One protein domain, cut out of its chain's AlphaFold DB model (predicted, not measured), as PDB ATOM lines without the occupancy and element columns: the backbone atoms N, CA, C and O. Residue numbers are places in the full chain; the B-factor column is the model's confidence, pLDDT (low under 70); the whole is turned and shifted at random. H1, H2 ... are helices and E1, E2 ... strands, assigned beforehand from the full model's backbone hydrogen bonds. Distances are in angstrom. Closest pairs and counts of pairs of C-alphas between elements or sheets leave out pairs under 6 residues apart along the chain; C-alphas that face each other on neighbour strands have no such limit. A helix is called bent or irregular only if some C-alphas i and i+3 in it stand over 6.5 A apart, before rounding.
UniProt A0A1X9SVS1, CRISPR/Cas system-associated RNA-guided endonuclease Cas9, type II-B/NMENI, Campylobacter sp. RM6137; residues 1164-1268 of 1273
ATOM      1  N   TYR A1164      71.947  86.084 -22.060       66.12
ATOM      2  CA  TYR A1164      71.061  86.516 -20.981       66.12
ATOM      3  C   TYR A1164      70.589  87.949 -21.172       66.12
ATOM      4  O   TYR A1164      69.432  88.240 -20.881       66.12
ATOM      5  N   LYS A1165      71.484  88.806 -21.655       74.56
ATOM      6  CA  LYS A1165      71.253  90.192 -22.031       74.56
ATOM      7  C   LYS A1165      71.703  90.347 -23.473       74.56
ATOM      8  O   LYS A1165      72.719  89.760 -23.842       74.56
ATOM      9  N   LEU A1166      70.932  91.081 -24.251       79.62
ATOM     10  CA  LEU A1166      71.241  91.392 -25.630       79.62
ATOM     11  C   LEU A1166      70.994  92.886 -25.850       79.62
ATOM     12  O   LEU A1166      69.823  93.282 -25.866       79.62
ATOM     13  N   PRO A1167      72.046  93.709 -25.982       83.38
ATOM     14  CA  PRO A1167      71.876  95.082 -26.429       83.38
ATOM     15  C   PRO A1167      71.374  95.077 -27.877       83.38
ATOM     16  O   PRO A1167      71.877  94.336 -28.719       83.38
ATOM     17  N   ILE A1168      70.360  95.886 -28.155       88.06
ATOM     18  CA  ILE A1168      69.853  96.133 -29.501       88.06
ATOM     19  C   ILE A1168      70.455  97.458 -29.950       88.06
ATOM     20  O   ILE A1168      70.217  98.481 -29.318       88.06
ATOM     21  N   THR A1169      71.268  97.424 -31.000       82.56
ATOM     22  CA  THR A1169      72.011  98.589 -31.508       82.56
ATOM     23  C   THR A1169      71.583  98.988 -32.917       82.56
ATOM     24  O   THR A1169      71.835 100.113 -33.336       82.56
ATOM     25  N   LYS A1170      70.906  98.096 -33.650       77.25
ATOM     26  CA  LYS A1170      70.438  98.334 -35.022       77.25
ATOM     27  C   LYS A1170      68.986  98.801 -35.062       77.25
ATOM     28  O   LYS A1170      68.151  98.274 -34.328       77.25
ATOM     29  N   ASN A1171      68.683  99.698 -36.005       80.56
ATOM     30  CA  ASN A1171      67.329 100.174 -36.324       80.56
ATOM     31  C   ASN A1171      66.556 100.706 -35.102       80.56
ATOM     32  O   ASN A1171      65.348 100.495 -34.986       80.56
ATOM     33  N   LEU A1172      67.259 101.365 -34.176       86.88
ATOM     34  CA  LEU A1172      66.621 102.052 -33.061       86.88
ATOM     35  C   LEU A1172      65.979 103.360 -33.550       86.88
ATOM     36  O   LEU A1172      66.658 104.148 -34.210       86.88
ATOM     37  N   PRO A1173      64.696 103.611 -33.235       89.12
ATOM     38  CA  PRO A1173      64.082 104.922 -33.419       89.12
ATOM     39  C   PRO A1173      64.880 106.004 -32.690       89.12
ATOM     40  O   PRO A1173      65.417 105.740 -31.617       89.12
ATOM     41  N   SER A1174      64.888 107.236 -33.209       85.31
ATOM     42  CA  SER A1174      65.544 108.388 -32.558       85.31
ATOM     43  C   SER A1174      65.067 108.612 -31.120       85.31
ATOM     44  O   SER A1174      65.836 109.043 -30.269       85.31
ATOM     45  N   ALA A1175      63.812 108.255 -30.832       89.81
ATOM     46  CA  ALA A1175      63.222 108.311 -29.502       89.81
ATOM     47  C   ALA A1175      63.794 107.289 -28.501       89.81
ATOM     48  O   ALA A1175      63.501 107.401 -27.314       89.81
ATOM     49  N   ILE A1176      64.567 106.284 -28.933       90.56
ATOM     50  CA  ILE A1176      65.132 105.231 -28.078       90.56
ATOM     51  C   ILE A1176      66.660 105.302 -28.125       90.56
ATOM     52  O   ILE A1176      67.283 104.941 -29.119       90.56
ATOM     53  N   THR A1177      67.277 105.700 -27.015       86.06
ATOM     54  CA  THR A1177      68.739 105.854 -26.911       86.06
ATOM     55  C   THR A1177      69.437 104.562 -26.503       86.06
ATOM     56  O   THR A1177      70.614 104.360 -26.801       86.06
ATOM     57  N   LYS A1178      68.717 103.654 -25.836       89.25
ATOM     58  CA  LYS A1178      69.230 102.339 -25.452       89.25
ATOM     59  C   LYS A1178      68.107 101.320 -25.363       89.25
ATOM     60  O   LYS A1178      67.056 101.583 -24.789       89.25
ATOM     61  N   LEU A1179      68.358 100.112 -25.854       90.62
ATOM     62  CA  LEU A1179      67.443  98.988 -25.710       90.62
ATOM     63  C   LEU A1179      68.225  97.721 -25.379       90.62
ATOM     64  O   LEU A1179      69.180  97.369 -26.066       90.62
ATOM     65  N   GLU A1180      67.818  97.018 -24.330       87.75
ATOM     66  CA  GLU A1180      68.377  95.727 -23.951       87.75
ATOM     67  C   GLU A1180      67.253  94.711 -23.739       87.75
ATOM     68  O   GLU A1180      66.297  94.932 -22.992       87.75
ATOM     69  N   PHE A1181      67.389  93.553 -24.377       86.25
ATOM     70  CA  PHE A1181      66.506  92.418 -24.161       86.25
ATOM     71  C   PHE A1181      67.118  91.441 -23.161       86.25
ATOM     72  O   PHE A1181      68.230  90.940 -23.339       86.25
ATOM     73  N   ILE A1182      66.356  91.104 -22.124       76.50
ATOM     74  CA  ILE A1182      66.742  90.161 -21.077       76.50
ATOM     75  C   ILE A1182      65.959  88.860 -21.274       76.50
ATOM     76  O   ILE A1182      64.755  88.766 -21.028       76.50
ATOM     77  N   ILE A1183      66.645  87.808 -21.715       73.00
ATOM     78  CA  ILE A1183      65.994  86.595 -22.225       73.00
ATOM     79  C   ILE A1183      65.949  85.524 -21.132       73.00
ATOM     80  O   ILE A1183      66.662  84.519 -21.145       73.00
ATOM     81  N   SER A1184      65.091  85.782 -20.144       58.19
ATOM     82  CA  SER A1184      65.019  85.041 -18.882       58.19
ATOM     83  C   SER A1184      63.874  84.018 -18.786       58.19
ATOM     84  O   SER A1184      63.904  83.141 -17.917       58.19
ATOM     85  N   GLN A1185      62.863  84.110 -19.662       59.62
ATOM     86  CA  GLN A1185      61.638  83.301 -19.617       59.62
ATOM     87  C   GLN A1185      61.393  82.505 -20.913       59.62
ATOM     88  O   GLN A1185      61.830  82.859 -22.010       59.62
ATOM     89  N   ALA A1186      60.624  81.416 -20.800       53.91
ATOM     90  CA  ALA A1186      60.378  80.478 -21.899       53.91
ATOM     91  C   ALA A1186      59.624  81.100 -23.093       53.91
ATOM     92  O   ALA A1186      60.001  80.877 -24.235       53.91
ATOM     93  N   ASN A1187      58.624  81.957 -22.863       64.44
ATOM     94  CA  ASN A1187      57.807  82.557 -23.940       64.44
ATOM     95  C   ASN A1187      57.802  84.089 -23.921       64.44
ATOM     96  O   ASN A1187      57.030  84.723 -24.636       64.44
ATOM     97  N   ARG A1188      58.630  84.673 -23.060       73.94
ATOM     98  CA  ARG A1188      58.694  86.104 -22.789       73.94
ATOM     99  C   ARG A1188      60.150  86.507 -22.659       73.94
ATOM    100  O   ARG A1188      61.011  85.665 -22.395       73.94
ATOM    101  N   HIS A1189      60.400  87.783 -22.839       77.81
ATOM    102  CA  HIS A1189      61.648  88.428 -22.486       77.81
ATOM    103  C   HIS A1189      61.295  89.649 -21.646       77.81
ATOM    104  O   HIS A1189      60.155  90.120 -21.673       77.81
ATOM    105  N   ASP A1190      62.240  90.100 -20.841       81.56
ATOM    106  CA  ASP A1190      62.124  91.418 -20.249       81.56
ATOM    107  C   ASP A1190      62.838  92.410 -21.154       81.56
ATOM    108  O   ASP A1190      63.753  92.051 -21.897       81.56
ATOM    109  N   ILE A1191      62.379  93.643 -21.098       86.69
ATOM    110  CA  ILE A1191      62.944  94.762 -21.826       86.69
ATOM    111  C   ILE A1191      63.424  95.758 -20.802       86.69
ATOM    112  O   ILE A1191      62.728  96.002 -19.819       86.69
ATOM    113  N   GLU A1192      64.603  96.305 -21.046       87.31
ATOM    114  CA  GLU A1192      65.083  97.544 -20.459       87.31
ATOM    115  C   GLU A1192      65.270  98.520 -21.620       87.31
ATOM    116  O   GLU A1192      66.050  98.254 -22.533       87.31
ATOM    117  N   VAL A1193      64.497  99.600 -21.633       91.69
ATOM    118  CA  VAL A1193      64.500 100.590 -22.714       91.69
ATOM    119  C   VAL A1193      64.690 101.975 -22.122       91.69
ATOM    120  O   VAL A1193      64.068 102.305 -21.112       91.69
ATOM    121  N   GLU A1194      65.570 102.749 -22.742       91.69
ATOM    122  CA  GLU A1194      65.824 104.154 -22.465       91.69
ATOM    123  C   GLU A1194      65.246 104.991 -23.601       91.69
ATOM    124  O   GLU A1194      65.632 104.825 -24.759       91.69
ATOM    125  N   PHE A1195      64.312 105.870 -23.258       91.38
ATOM    126  CA  PHE A1195      63.718 106.830 -24.176       91.38
ATOM    127  C   PHE A1195      64.355 108.205 -24.016       91.38
ATOM    128  O   PHE A1195      64.635 108.612 -22.890       91.38
ATOM    129  N   ASP A1196      64.500 108.926 -25.124       88.19
ATOM    130  CA  ASP A1196      64.770 110.362 -25.142       88.19
ATOM    131  C   ASP A1196      63.459 111.129 -24.919       88.19
ATOM    132  O   ASP A1196      62.549 111.107 -25.756       88.19
ATOM    133  N   LYS A1197      63.351 111.815 -23.780       83.94
ATOM    134  CA  LYS A1197      62.139 112.558 -23.413       83.94
ATOM    135  C   LYS A1197      61.844 113.744 -24.327       83.94
ATOM    136  O   LYS A1197      60.677 114.119 -24.429       83.94
ATOM    137  N   SER A1198      62.838 114.291 -25.030       83.00
ATOM    138  CA  SER A1198      62.596 115.336 -26.036       83.00
ATOM    139  C   SER A1198      61.710 114.837 -27.183       83.00
ATOM    140  O   SER A1198      61.000 115.625 -27.800       83.00
ATOM    141  N   GLN A1199      61.715 113.524 -27.433       86.00
ATOM    142  CA  GLN A1199      60.964 112.881 -28.509       86.00
ATOM    143  C   GLN A1199      59.625 112.310 -28.032       86.00
ATOM    144  O   GLN A1199      58.656 112.309 -28.786       86.00
ATOM    145  N   ILE A1200      59.551 111.824 -26.785       85.12
ATOM    146  CA  ILE A1200      58.334 111.191 -26.253       85.12
ATOM    147  C   ILE A1200      57.479 112.111 -25.372       85.12
ATOM    148  O   ILE A1200      56.344 111.749 -25.078       85.12
ATOM    149  N   GLY A1201      57.960 113.289 -24.970       79.19
ATOM    150  CA  GLY A1201      57.268 114.179 -24.032       79.19
ATOM    151  C   GLY A1201      57.390 113.740 -22.566       79.19
ATOM    152  O   GLY A1201      57.868 112.646 -22.256       79.19
ATOM    153  N   ASP A1202      56.965 114.606 -21.643       76.31
ATOM    154  CA  ASP A1202      57.099 114.364 -20.203       76.31
ATOM    155  C   ASP A1202      55.831 113.719 -19.618       76.31
ATOM    156  O   ASP A1202      54.778 114.347 -19.512       76.31
ATOM    157  N   TYR A1203      55.928 112.436 -19.259       78.12
ATOM    158  CA  TYR A1203      54.837 111.655 -18.668       78.12
ATOM    159  C   TYR A1203      55.098 111.391 -17.184       78.12
ATOM    160  O   TYR A1203      56.151 110.867 -16.814       78.12
ATOM    161  N   ASN A1204      54.101 111.637 -16.327       74.81
ATOM    162  CA  ASN A1204      54.178 111.270 -14.914       74.81
ATOM    163  C   ASN A1204      53.770 109.806 -14.715       74.81
ATOM    164  O   ASN A1204      52.640 109.484 -14.346       74.81
ATOM    165  N   LEU A1205      54.728 108.898 -14.878       74.00
ATOM    166  CA  LEU A1205      54.484 107.462 -14.739       74.00
ATOM    167  C   LEU A1205      54.173 107.003 -13.301       74.00
ATOM    168  O   LEU A1205      53.969 105.806 -13.080       74.00
ATOM    169  N   LEU A1206      54.148 107.886 -12.298       64.38
ATOM    170  CA  LEU A1206      53.656 107.555 -10.953       64.38
ATOM    171  C   LEU A1206      52.130 107.652 -10.861       64.38
ATOM    172  O   LEU A1206      51.531 106.878 -10.108       64.38
ATOM    173  N   ASP A1207      51.515 108.512 -11.669       76.44
ATOM    174  CA  ASP A1207      50.069 108.546 -11.849       76.44
ATOM    175  C   ASP A1207      49.606 107.356 -12.703       76.44
ATOM    176  O   ASP A1207      50.303 106.916 -13.617       76.44
ATOM    177  N   GLN A1208      48.459 106.769 -12.365       75.88
ATOM    178  CA  GLN A1208      47.983 105.581 -13.074       75.88
ATOM    179  C   GLN A1208      47.460 105.929 -14.470       75.88
ATOM    180  O   GLN A1208      47.772 105.205 -15.411       75.88
ATOM    181  N   THR A1209      46.731 107.036 -14.608       81.81
ATOM    182  CA  THR A1209      46.142 107.468 -15.879       81.81
ATOM    183  C   THR A1209      47.235 107.851 -16.871       81.81
ATOM    184  O   THR A1209      47.302 107.278 -17.954       81.81
ATOM    185  N   SER A1210      48.169 108.714 -16.460       82.12
ATOM    186  CA  SER A1210      49.304 109.130 -17.298       82.12
ATOM    187  C   SER A1210      50.208 107.949 -17.681       82.12
ATOM    188  O   SER A1210      50.695 107.861 -18.809       82.12
ATOM    189  N   ARG A1211      50.398 106.980 -16.773       84.44
ATOM    190  CA  ARG A1211      51.129 105.742 -17.079       84.44
ATOM    191  C   ARG A1211      50.399 104.879 -18.101       84.44
ATOM    192  O   ARG A1211      51.051 104.350 -18.999       84.44
ATOM    193  N   ASP A1212      49.092 104.693 -17.950       86.38
ATOM    194  CA  ASP A1212      48.304 103.877 -18.873       86.38
ATOM    195  C   ASP A1212      48.270 104.516 -20.269       86.38
ATOM    196  O   ASP A1212      48.461 103.802 -21.252       86.38
ATOM    197  N   GLU A1213      48.169 105.846 -20.358       89.00
ATOM    198  CA  GLU A1213      48.306 106.601 -21.611       89.00
ATOM    199  C   GLU A1213      49.682 106.424 -22.258       89.00
ATOM    200  O   GLU A1213      49.768 106.123 -23.448       89.00
ATOM    201  N   PHE A1214      50.769 106.561 -21.488       91.88
ATOM    202  CA  PHE A1214      52.127 106.326 -21.986       91.88
ATOM    203  C   PHE A1214      52.288 104.903 -22.536       91.88
ATOM    204  O   PHE A1214      52.831 104.697 -23.626       91.88
ATOM    205  N   ILE A1215      51.808 103.909 -21.780       89.44
ATOM    206  CA  ILE A1215      51.848 102.501 -22.179       89.44
ATOM    207  C   ILE A1215      51.060 102.306 -23.470       89.44
ATOM    208  O   ILE A1215      51.554 101.644 -24.382       89.44
ATOM    209  N   ASP A1216      49.863 102.875 -23.567       90.25
ATOM    210  CA  ASP A1216      48.998 102.674 -24.720       90.25
ATOM    211  C   ASP A1216      49.528 103.381 -25.972       90.25
ATOM    212  O   ASP A1216      49.530 102.777 -27.045       90.25
ATOM    213  N   LYS A1217      50.072 104.596 -25.833       91.62
ATOM    214  CA  LYS A1217      50.650 105.364 -26.943       91.62
ATOM    215  C   LYS A1217      51.960 104.767 -27.454       91.62
ATOM    216  O   LYS A1217      52.072 104.498 -28.644       91.62
ATOM    217  N   TYR A1218      52.943 104.541 -26.580       91.88
ATOM    218  CA  TYR A1218      54.297 104.171 -27.015       91.88
ATOM    219  C   TYR A1218      54.549 102.666 -26.994       91.88
ATOM    220  O   TYR A1218      55.129 102.131 -27.934       91.88
ATOM    221  N   LEU A1219      54.115 101.948 -25.953       91.06
ATOM    222  CA  LEU A1219      54.433 100.518 -25.815       91.06
ATOM    223  C   LEU A1219      53.429  99.620 -26.552       91.06
ATOM    224  O   LEU A1219      53.814  98.595 -27.110       91.06
ATOM    225  N   ASN A1220      52.152 100.007 -26.585       88.50
ATOM    226  CA  ASN A1220      51.093  99.301 -27.317       88.50
ATOM    227  C   ASN A1220      50.719  99.973 -28.645       88.50
ATOM    228  O   ASN A1220      49.925  99.402 -29.394       88.50
ATOM    229  N   GLY A1221      51.288 101.141 -28.936       89.31
ATOM    230  CA  GLY A1221      51.116 101.865 -30.188       89.31
ATOM    231  C   GLY A1221      52.430 101.937 -30.955       89.31
ATOM    232  O   GLY A1221      52.847 100.951 -31.563       89.31
ATOM    233  N   GLU A1222      53.081 103.096 -30.898       89.75
ATOM    234  CA  GLU A1222      54.182 103.516 -31.772       89.75
ATOM    235  C   GLU A1222      55.351 102.522 -31.838       89.75
ATOM    236  O   GLU A1222      55.803 102.160 -32.922       89.75
ATOM    237  N   PHE A1223      55.804 102.004 -30.693       92.06
ATOM    238  CA  PHE A1223      56.951 101.093 -30.613       92.06
ATOM    239  C   PHE A1223      56.554  99.645 -30.317       92.06
ATOM    240  O   PHE A1223      57.410  98.830 -29.961       92.06
ATOM    241  N   LYS A1224      55.275  99.280 -30.476       89.38
ATOM    242  CA  LYS A1224      54.770  97.939 -30.140       89.38
ATOM    243  C   LYS A1224      55.500  96.817 -30.868       89.38
ATOM    244  O   LYS A1224      55.723  95.761 -30.283       89.38
ATOM    245  N   GLU A1225      55.864  96.994 -32.134       87.56
ATOM    246  CA  GLU A1225      56.551  95.932 -32.881       87.56
ATOM    247  C   GLU A1225      57.978  95.695 -32.369       87.56
ATOM    248  O   GLU A1225      58.416  94.547 -32.253       87.56
ATOM    249  N   LEU A1226      58.669  96.774 -31.986       88.88
ATOM    250  CA  LEU A1226      60.030  96.745 -31.451       88.88
ATOM    251  C   LEU A1226      60.061  96.258 -29.999       88.88
ATOM    252  O   LEU A1226      60.864  95.389 -29.665       88.88
ATOM    253  N   LEU A1227      59.176  96.781 -29.148       89.62
ATOM    254  CA  LEU A1227      59.202  96.572 -27.700       89.62
ATOM    255  C   LEU A1227      58.152  95.559 -27.198       89.62
ATOM    256  O   LEU A1227      58.269  94.988 -26.123       89.62
ATOM    257  N   GLY A1228      57.121  95.253 -27.972       87.62
ATOM    258  CA  GLY A1228      56.060  94.344 -27.543       87.62
ATOM    259  C   GLY A1228      55.173  94.888 -26.412       87.62
ATOM    260  O   GLY A1228      55.483  95.843 -25.709       87.62
ATOM    261  N   GLU A1229      54.034  94.226 -26.215       88.81
ATOM    262  CA  GLU A1229      53.030  94.631 -25.223       88.81
ATOM    263  C   GLU A1229      53.496  94.294 -23.788       88.81
ATOM    264  O   GLU A1229      53.812  93.124 -23.514       88.81
ATOM    265  N   PRO A1230      53.492  95.246 -22.833       87.44
ATOM    266  CA  PRO A1230      53.785  94.973 -21.431       87.44
ATOM    267  C   PRO A1230      52.756  94.034 -20.804       87.44
ATOM    268  O   PRO A1230      51.542  94.198 -20.936       87.44
ATOM    269  N   ARG A1231      53.228  93.048 -20.042       81.00
ATOM    270  CA  ARG A1231      52.342  92.125 -19.337       81.00
ATOM    271  C   ARG A1231      51.567  92.855 -18.235       81.00
ATOM    272  O   ARG A1231      52.168  93.428 -17.329       81.00
ATOM    273  N   ASP A1232      50.240  92.744 -18.272       81.62
ATOM    274  CA  ASP A1232      49.323  93.314 -17.274       81.62
ATOM    275  C   ASP A1232      49.503  94.841 -17.089       81.62
ATOM    276  O   ASP A1232      49.301  95.342 -15.984       81.62
ATOM    277  N   LYS A1233      49.969  95.562 -18.129       80.38
ATOM    278  CA  LYS A1233      50.385  96.985 -18.077       80.38
ATOM    279  C   LYS A1233      51.384  97.311 -16.946       80.38
ATOM    280  O   LYS A1233      51.485  98.441 -16.475       80.38
ATOM    281  N   LYS A1234      52.158  96.324 -16.481       78.31
ATOM    282  CA  LYS A1234      53.128  96.517 -15.393       78.31
ATOM    283  C   LYS A1234      54.495  96.899 -15.934       78.31
ATOM    284  O   LYS A1234      55.216  96.049 -16.457       78.31
ATOM    285  N   ILE A1235      54.879  98.146 -15.687       81.25
ATOM    286  CA  ILE A1235      56.225  98.661 -15.943       81.25
ATOM    287  C   ILE A1235      56.930  99.040 -14.637       81.25
ATOM    288  O   ILE A1235      56.297  99.375 -13.638       81.25
ATOM    289  N   THR A1236      58.256  98.934 -14.627       74.00
ATOM    290  CA  THR A1236      59.124  99.344 -13.520       74.00
ATOM    291  C   THR A1236      60.008 100.479 -14.000       74.00
ATOM    292  O   THR A1236      60.786 100.298 -14.927       74.00
ATOM    293  N   ILE A1237      59.925 101.628 -13.345       75.38
ATOM    294  CA  ILE A1237      60.807 102.759 -13.634       75.38
ATOM    295  C   ILE A1237      62.172 102.464 -12.998       75.38
ATOM    296  O   ILE A1237      62.261 102.226 -11.787       75.38
ATOM    297  N   ILE A1238      63.217 102.418 -13.825       65.25
ATOM    298  CA  ILE A1238      64.613 102.219 -13.403       65.25
ATOM    299  C   ILE A1238      65.317 103.562 -13.234       65.25
ATOM    300  O   ILE A1238      66.126 103.719 -12.319       65.25
ATOM    301  N   LYS A1239      65.039 104.508 -14.130       68.19
ATOM    302  CA  LYS A1239      65.609 105.851 -14.134       68.19
ATOM    303  C   LYS A1239      64.613 106.781 -14.813       68.19
ATOM    304  O   LYS A1239      63.982 106.383 -15.780       68.19
ATOM    305  N   ASP A1240      64.478 107.992 -14.308       72.62
ATOM    306  CA  ASP A1240      63.595 109.000 -14.882       72.62
ATOM    307  C   ASP A1240      64.251 110.365 -14.655       72.62
ATOM    308  O   ASP A1240      64.530 110.740 -13.516       72.62
ATOM    309  N   THR A1241      64.622 111.033 -15.742       67.19
ATOM    310  CA  THR A1241      65.323 112.327 -15.788       67.19
ATOM    311  C   THR A1241      64.624 113.241 -16.789       67.19
ATOM    312  O   THR A1241      63.702 112.797 -17.466       67.19
ATOM    313  N   LYS A1242      65.043 114.506 -16.907       64.56
ATOM    314  CA  LYS A1242      64.482 115.413 -17.920       64.56
ATOM    315  C   LYS A1242      64.763 114.973 -19.346       64.56
ATOM    316  O   LYS A1242      63.878 115.098 -20.177       64.56
ATOM    317  N   ASP A1243      65.945 114.421 -19.597       76.62
ATOM    318  CA  ASP A1243      66.356 114.073 -20.961       76.62
ATOM    319  C   ASP A1243      66.092 112.596 -21.280       76.62
ATOM    320  O   ASP A1243      65.964 112.211 -22.436       76.62
ATOM    321  N   SER A1244      65.996 111.745 -20.255       80.31
ATOM    322  CA  SER A1244      65.954 110.293 -20.428       80.31
ATOM    323  C   SER A1244      65.001 109.591 -19.462       80.31
ATOM    324  O   SER A1244      64.971 109.887 -18.263       80.31
ATOM    325  N   LEU A1245      64.269 108.605 -19.979       82.25
ATOM    326  CA  LEU A1245      63.395 107.714 -19.222       82.25
ATOM    327  C   LEU A1245      63.813 106.253 -19.443       82.25
ATOM    328  O   LEU A1245      63.615 105.714 -20.527       82.25
ATOM    329  N   ILE A1246      64.317 105.582 -18.401       83.69
ATOM    330  CA  ILE A1246      64.607 104.139 -18.418       83.69
ATOM    331  C   ILE A1246      63.504 103.375 -17.697       83.69
ATOM    332  O   ILE A1246      63.342 103.465 -16.472       83.69
ATOM    333  N   ILE A1247      62.813 102.521 -18.442       85.69
ATOM    334  CA  ILE A1247      61.829 101.591 -17.898       85.69
ATOM    335  C   ILE A1247      62.240 100.151 -18.171       85.69
ATOM    336  O   ILE A1247      62.908  99.840 -19.155       85.69
ATOM    337  N   ALA A1248      61.781  99.251 -17.308       83.12
ATOM    338  CA  ALA A1248      61.832  97.829 -17.565       83.12
ATOM    339  C   ALA A1248      60.511  97.129 -17.301       83.12
ATOM    340  O   ALA A1248      59.791  97.430 -16.346       83.12
ATOM    341  N   TYR A1249      60.208  96.141 -18.130       85.25
ATOM    342  CA  TYR A1249      58.994  95.348 -18.008       85.25
ATOM    343  C   TYR A1249      59.144  93.988 -18.671       85.25
ATOM    344  O   TYR A1249      60.044  93.751 -19.470       85.25
ATOM    345  N   CYS A1250      58.246  93.075 -18.315       82.00
ATOM    346  CA  CYS A1250      58.152  91.772 -18.957       82.00
ATOM    347  C   CYS A1250      57.130  91.858 -20.087       82.00
ATOM    348  O   CYS A1250      55.994  92.272 -19.833       82.00
ATOM    349  N   VAL A1251      57.484  91.435 -21.300       85.56
ATOM    350  CA  VAL A1251      56.505  91.404 -22.393       85.56
ATOM    351  C   VAL A1251      55.461  90.314 -22.156       85.56
ATOM    352  O   VAL A1251      55.737  89.252 -21.585       85.56
ATOM    353  N   LYS A1252      54.241  90.535 -22.639       84.44
ATOM    354  CA  LYS A1252      53.143  89.565 -22.599       84.44
ATOM    355  C   LYS A1252      53.495  88.284 -23.355       84.44
ATOM    356  O   LYS A1252      53.204  87.190 -22.857       84.44
ATOM    357  N   GLN A1253      54.172  88.408 -24.498       84.31
ATOM    358  CA  GLN A1253      54.709  87.312 -25.305       84.31
ATOM    359  C   GLN A1253      55.833  87.829 -26.215       84.31
ATOM    360  O   GLN A1253      55.714  88.911 -26.777       84.31
ATOM    361  N   THR A1254      56.915  87.064 -26.391       81.88
ATOM    362  CA  THR A1254      57.944  87.384 -27.398       81.88
ATOM    363  C   THR A1254      57.388  87.118 -28.802       81.88
ATOM    364  O   THR A1254      57.148  85.952 -29.139       81.88
ATOM    365  N   SER A1255      57.197  88.164 -29.613       84.56
ATOM    366  CA  SER A1255      56.687  88.047 -30.989       84.56
ATOM    367  C   SER A1255      57.729  87.461 -31.956       84.56
ATOM    368  O   SER A1255      58.910  87.329 -31.619       84.56
ATOM    369  N   ALA A1256      57.304  87.088 -33.170       82.56
ATOM    370  CA  ALA A1256      58.227  86.679 -34.234       82.56
ATOM    371  C   ALA A1256      59.187  87.820 -34.627       82.56
ATOM    372  O   ALA A1256      60.371  87.569 -34.842       82.56
ATOM    373  N   ILE A1257      58.695  89.063 -34.618       84.75
ATOM    374  CA  ILE A1257      59.472  90.273 -34.908       84.75
ATOM    375  C   ILE A1257      60.556  90.482 -33.844       84.75
ATOM    376  O   ILE A1257      61.729  90.589 -34.190       84.75
ATOM    377  N   ASN A1258      60.215  90.411 -32.548       85.81
ATOM    378  CA  ASN A1258      61.218  90.554 -31.480       85.81
ATOM    379  C   ASN A1258      62.307  89.474 -31.572       85.81
ATOM    380  O   ASN A1258      63.471  89.752 -31.300       85.81
ATOM    381  N   LYS A1259      61.959  88.238 -31.968       80.12
ATOM    382  CA  LYS A1259      62.958  87.175 -32.190       80.12
ATOM    383  C   LYS A1259      63.893  87.503 -33.351       80.12
ATOM    384  O   LYS A1259      65.087  87.262 -33.222       80.12
ATOM    385  N   LYS A1260      63.361  88.034 -34.455       82.81
ATOM    386  CA  LYS A1260      64.167  88.463 -35.603       82.81
ATOM    387  C   LYS A1260      65.139  89.575 -35.198       82.81
ATOM    388  O   LYS A1260      66.334  89.421 -35.404       82.81
ATOM    389  N   ILE A1261      64.650  90.597 -34.489       84.81
ATOM    390  CA  ILE A1261      65.476  91.686 -33.935       84.81
ATOM    391  C   ILE A1261      66.603  91.137 -33.055       84.81
ATOM    392  O   ILE A1261      67.752  91.553 -33.199       84.81
ATOM    393  N   MET A1262      66.296  90.180 -32.169       82.50
ATOM    394  CA  MET A1262      67.320  89.523 -31.352       82.50
ATOM    395  C   MET A1262      68.404  88.886 -32.229       82.50
ATOM    396  O   MET A1262      69.585  89.121 -32.015       82.50
ATOM    397  N   ILE A1263      68.012  88.084 -33.218       77.50
ATOM    398  CA  ILE A1263      68.941  87.364 -34.098       77.50
ATOM    399  C   ILE A1263      69.817  88.336 -34.909       77.50
ATOM    400  O   ILE A1263      71.030  88.151 -34.964       77.50
ATOM    401  N   ASP A1264      69.236  89.394 -35.475       79.19
ATOM    402  CA  ASP A1264      69.943  90.352 -36.339       79.19
ATOM    403  C   ASP A1264      71.010  91.174 -35.588       79.19
ATOM    404  O   ASP A1264      72.031  91.564 -36.167       79.19
ATOM    405  N   ASN A1265      70.799  91.414 -34.289       77.62
ATOM    406  CA  ASN A1265      71.752  92.113 -33.417       77.62
ATOM    407  C   ASN A1265      72.833  91.182 -32.835       77.62
ATOM    408  O   ASN A1265      73.806  91.659 -32.264       77.62
ATOM    409  N   LEU A1266      72.696  89.862 -32.993       68.38
ATOM    410  CA  LEU A1266      73.664  88.875 -32.501       68.38
ATOM    411  C   LEU A1266      74.747  88.501 -33.517       68.38
ATOM    412  O   LEU A1266      75.815  88.049 -33.114       68.38
ATOM    413  N   ILE A1267      74.473  88.664 -34.815       56.62
ATOM    414  CA  ILE A1267      75.343  88.207 -35.915       56.62
ATOM    415  C   ILE A1267      76.658  89.014 -36.011       56.62
ATOM    416  O   ILE A1267      77.646  88.481 -36.507       56.62
ATOM    417  N   ASP A1268      76.720  90.230 -35.454       50.91
ATOM    418  CA  ASP A1268      77.918  91.093 -35.522       50.91
ATOM    419  C   ASP A1268      78.830  91.015 -34.282       50.91
ATOM    420  O   ASP A1268      79.957  91.494 -34.320       50.91
TER     421      ASP A1268
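AT A GLANCE: This is residues 1164 to 1268 of the 1273 residues of the protein "CRISPR/Cas system-associated RNA-guided endonuclease Cas9, type II-B/NMENI" of Campylobacter sp. RM6137 (UniProt A0A1X9SVS1). One twisted sheet of five strands has its helices over one face, with the other face bare: H2 packs on the E4 edge, H4 packs on the E1 edge, and the short H3 lies between them. The small H1 sits at the end of E3. The 105 printed residues have four named helices and five named strands, along the chain E1 E2 E3 H1 H2 H3 E4 E5 H4; the sheet's order is E1 E2 E3 E5 E4, all antiparallel. The class is mixed, helices and strands, in two layers, H2 and H4 being on one face of the sheet. The whole is compact, with a radius of gyration of the C-alphas of 13.0 A, and spans 38 by 26 by 21 A.

HOW THE PARTS SIT: Start with E1, residues 1165 to 1168, an edge strand; it forms a hairpin with E2, residues 1176 to 1182, where N 1168 and O 1179 are 2.8 A apart. E3, residues 1190 to 1196, forms the next hairpin with E2, with N 1180 and O 1192 at 2.8 A; E1, E2 and E3 are a meander, each strand the antiparallel neighbour of the one before. H1, residues 1197 to 1200, only grazes the sheet. H2, residues 1208 to 1222, is on the sheet; its closest C-alpha to E4, residues 1230 to 1240, is that of Ile 1215, 7.0 A from the C-alpha of Lys 1233. H3, residues 1224 to 1227, only grazes the sheet and is close to but not clearly touching H2, the closest C-alphas being those of Leu 1219 and Leu 1227, 6.5 A. E4 bends by 115 degrees at residue 1233 and forms a hairpin with E5, residues 1244 to 1251, where N 1248 and O 1236 are 2.8 A apart. E5 is also the neighbour of E3, with N 1191 and O 1249 at 2.8 A. H4, residues 1256 to 1266, is on the sheet; its closest C-alpha to E1 is Asn 1265, 5.9 A from Ile 1168. H4 touches H3, closest at the C-alphas of Leu 1226 and Asn 1258, 6.3 A, and is apart from H2. In H4 every O i to N i+4 pair is within hydrogen-bond range, in H2 9 of 11, and H1 and H3 are too short for such a pair.

IN THESE COORDINATES: Find C-alpha 1165 at (71.253, 90.192, -22.031), where E1 begins. From first to last C-alpha, E2 measures 16.7 A, E3 19.7 A, E4 18.3 A and E5 21.2 A. Find C-alpha 1208 at (47.983, 105.581, -13.074); from there H2 runs 19.8 A, irregular, but only just, where C-alphas 1219 and 1222 are 6.7 A apart. H4, 15.7 A long, ends at C-alpha 1266, (73.664, 88.875, -32.501).

THE WHOLE: The two C-alphas farthest apart are those of Thr 1209 and Asp 1268, 40.8 A. The printed part has no cut and no long link. Its mean pLDDT is 81.1; look for values under 70 at residue 1164, residues 1184 to 1187, residue 1206, residues 1238 to 1239, residues 1241 to 1242 and residues 1266 to 1268.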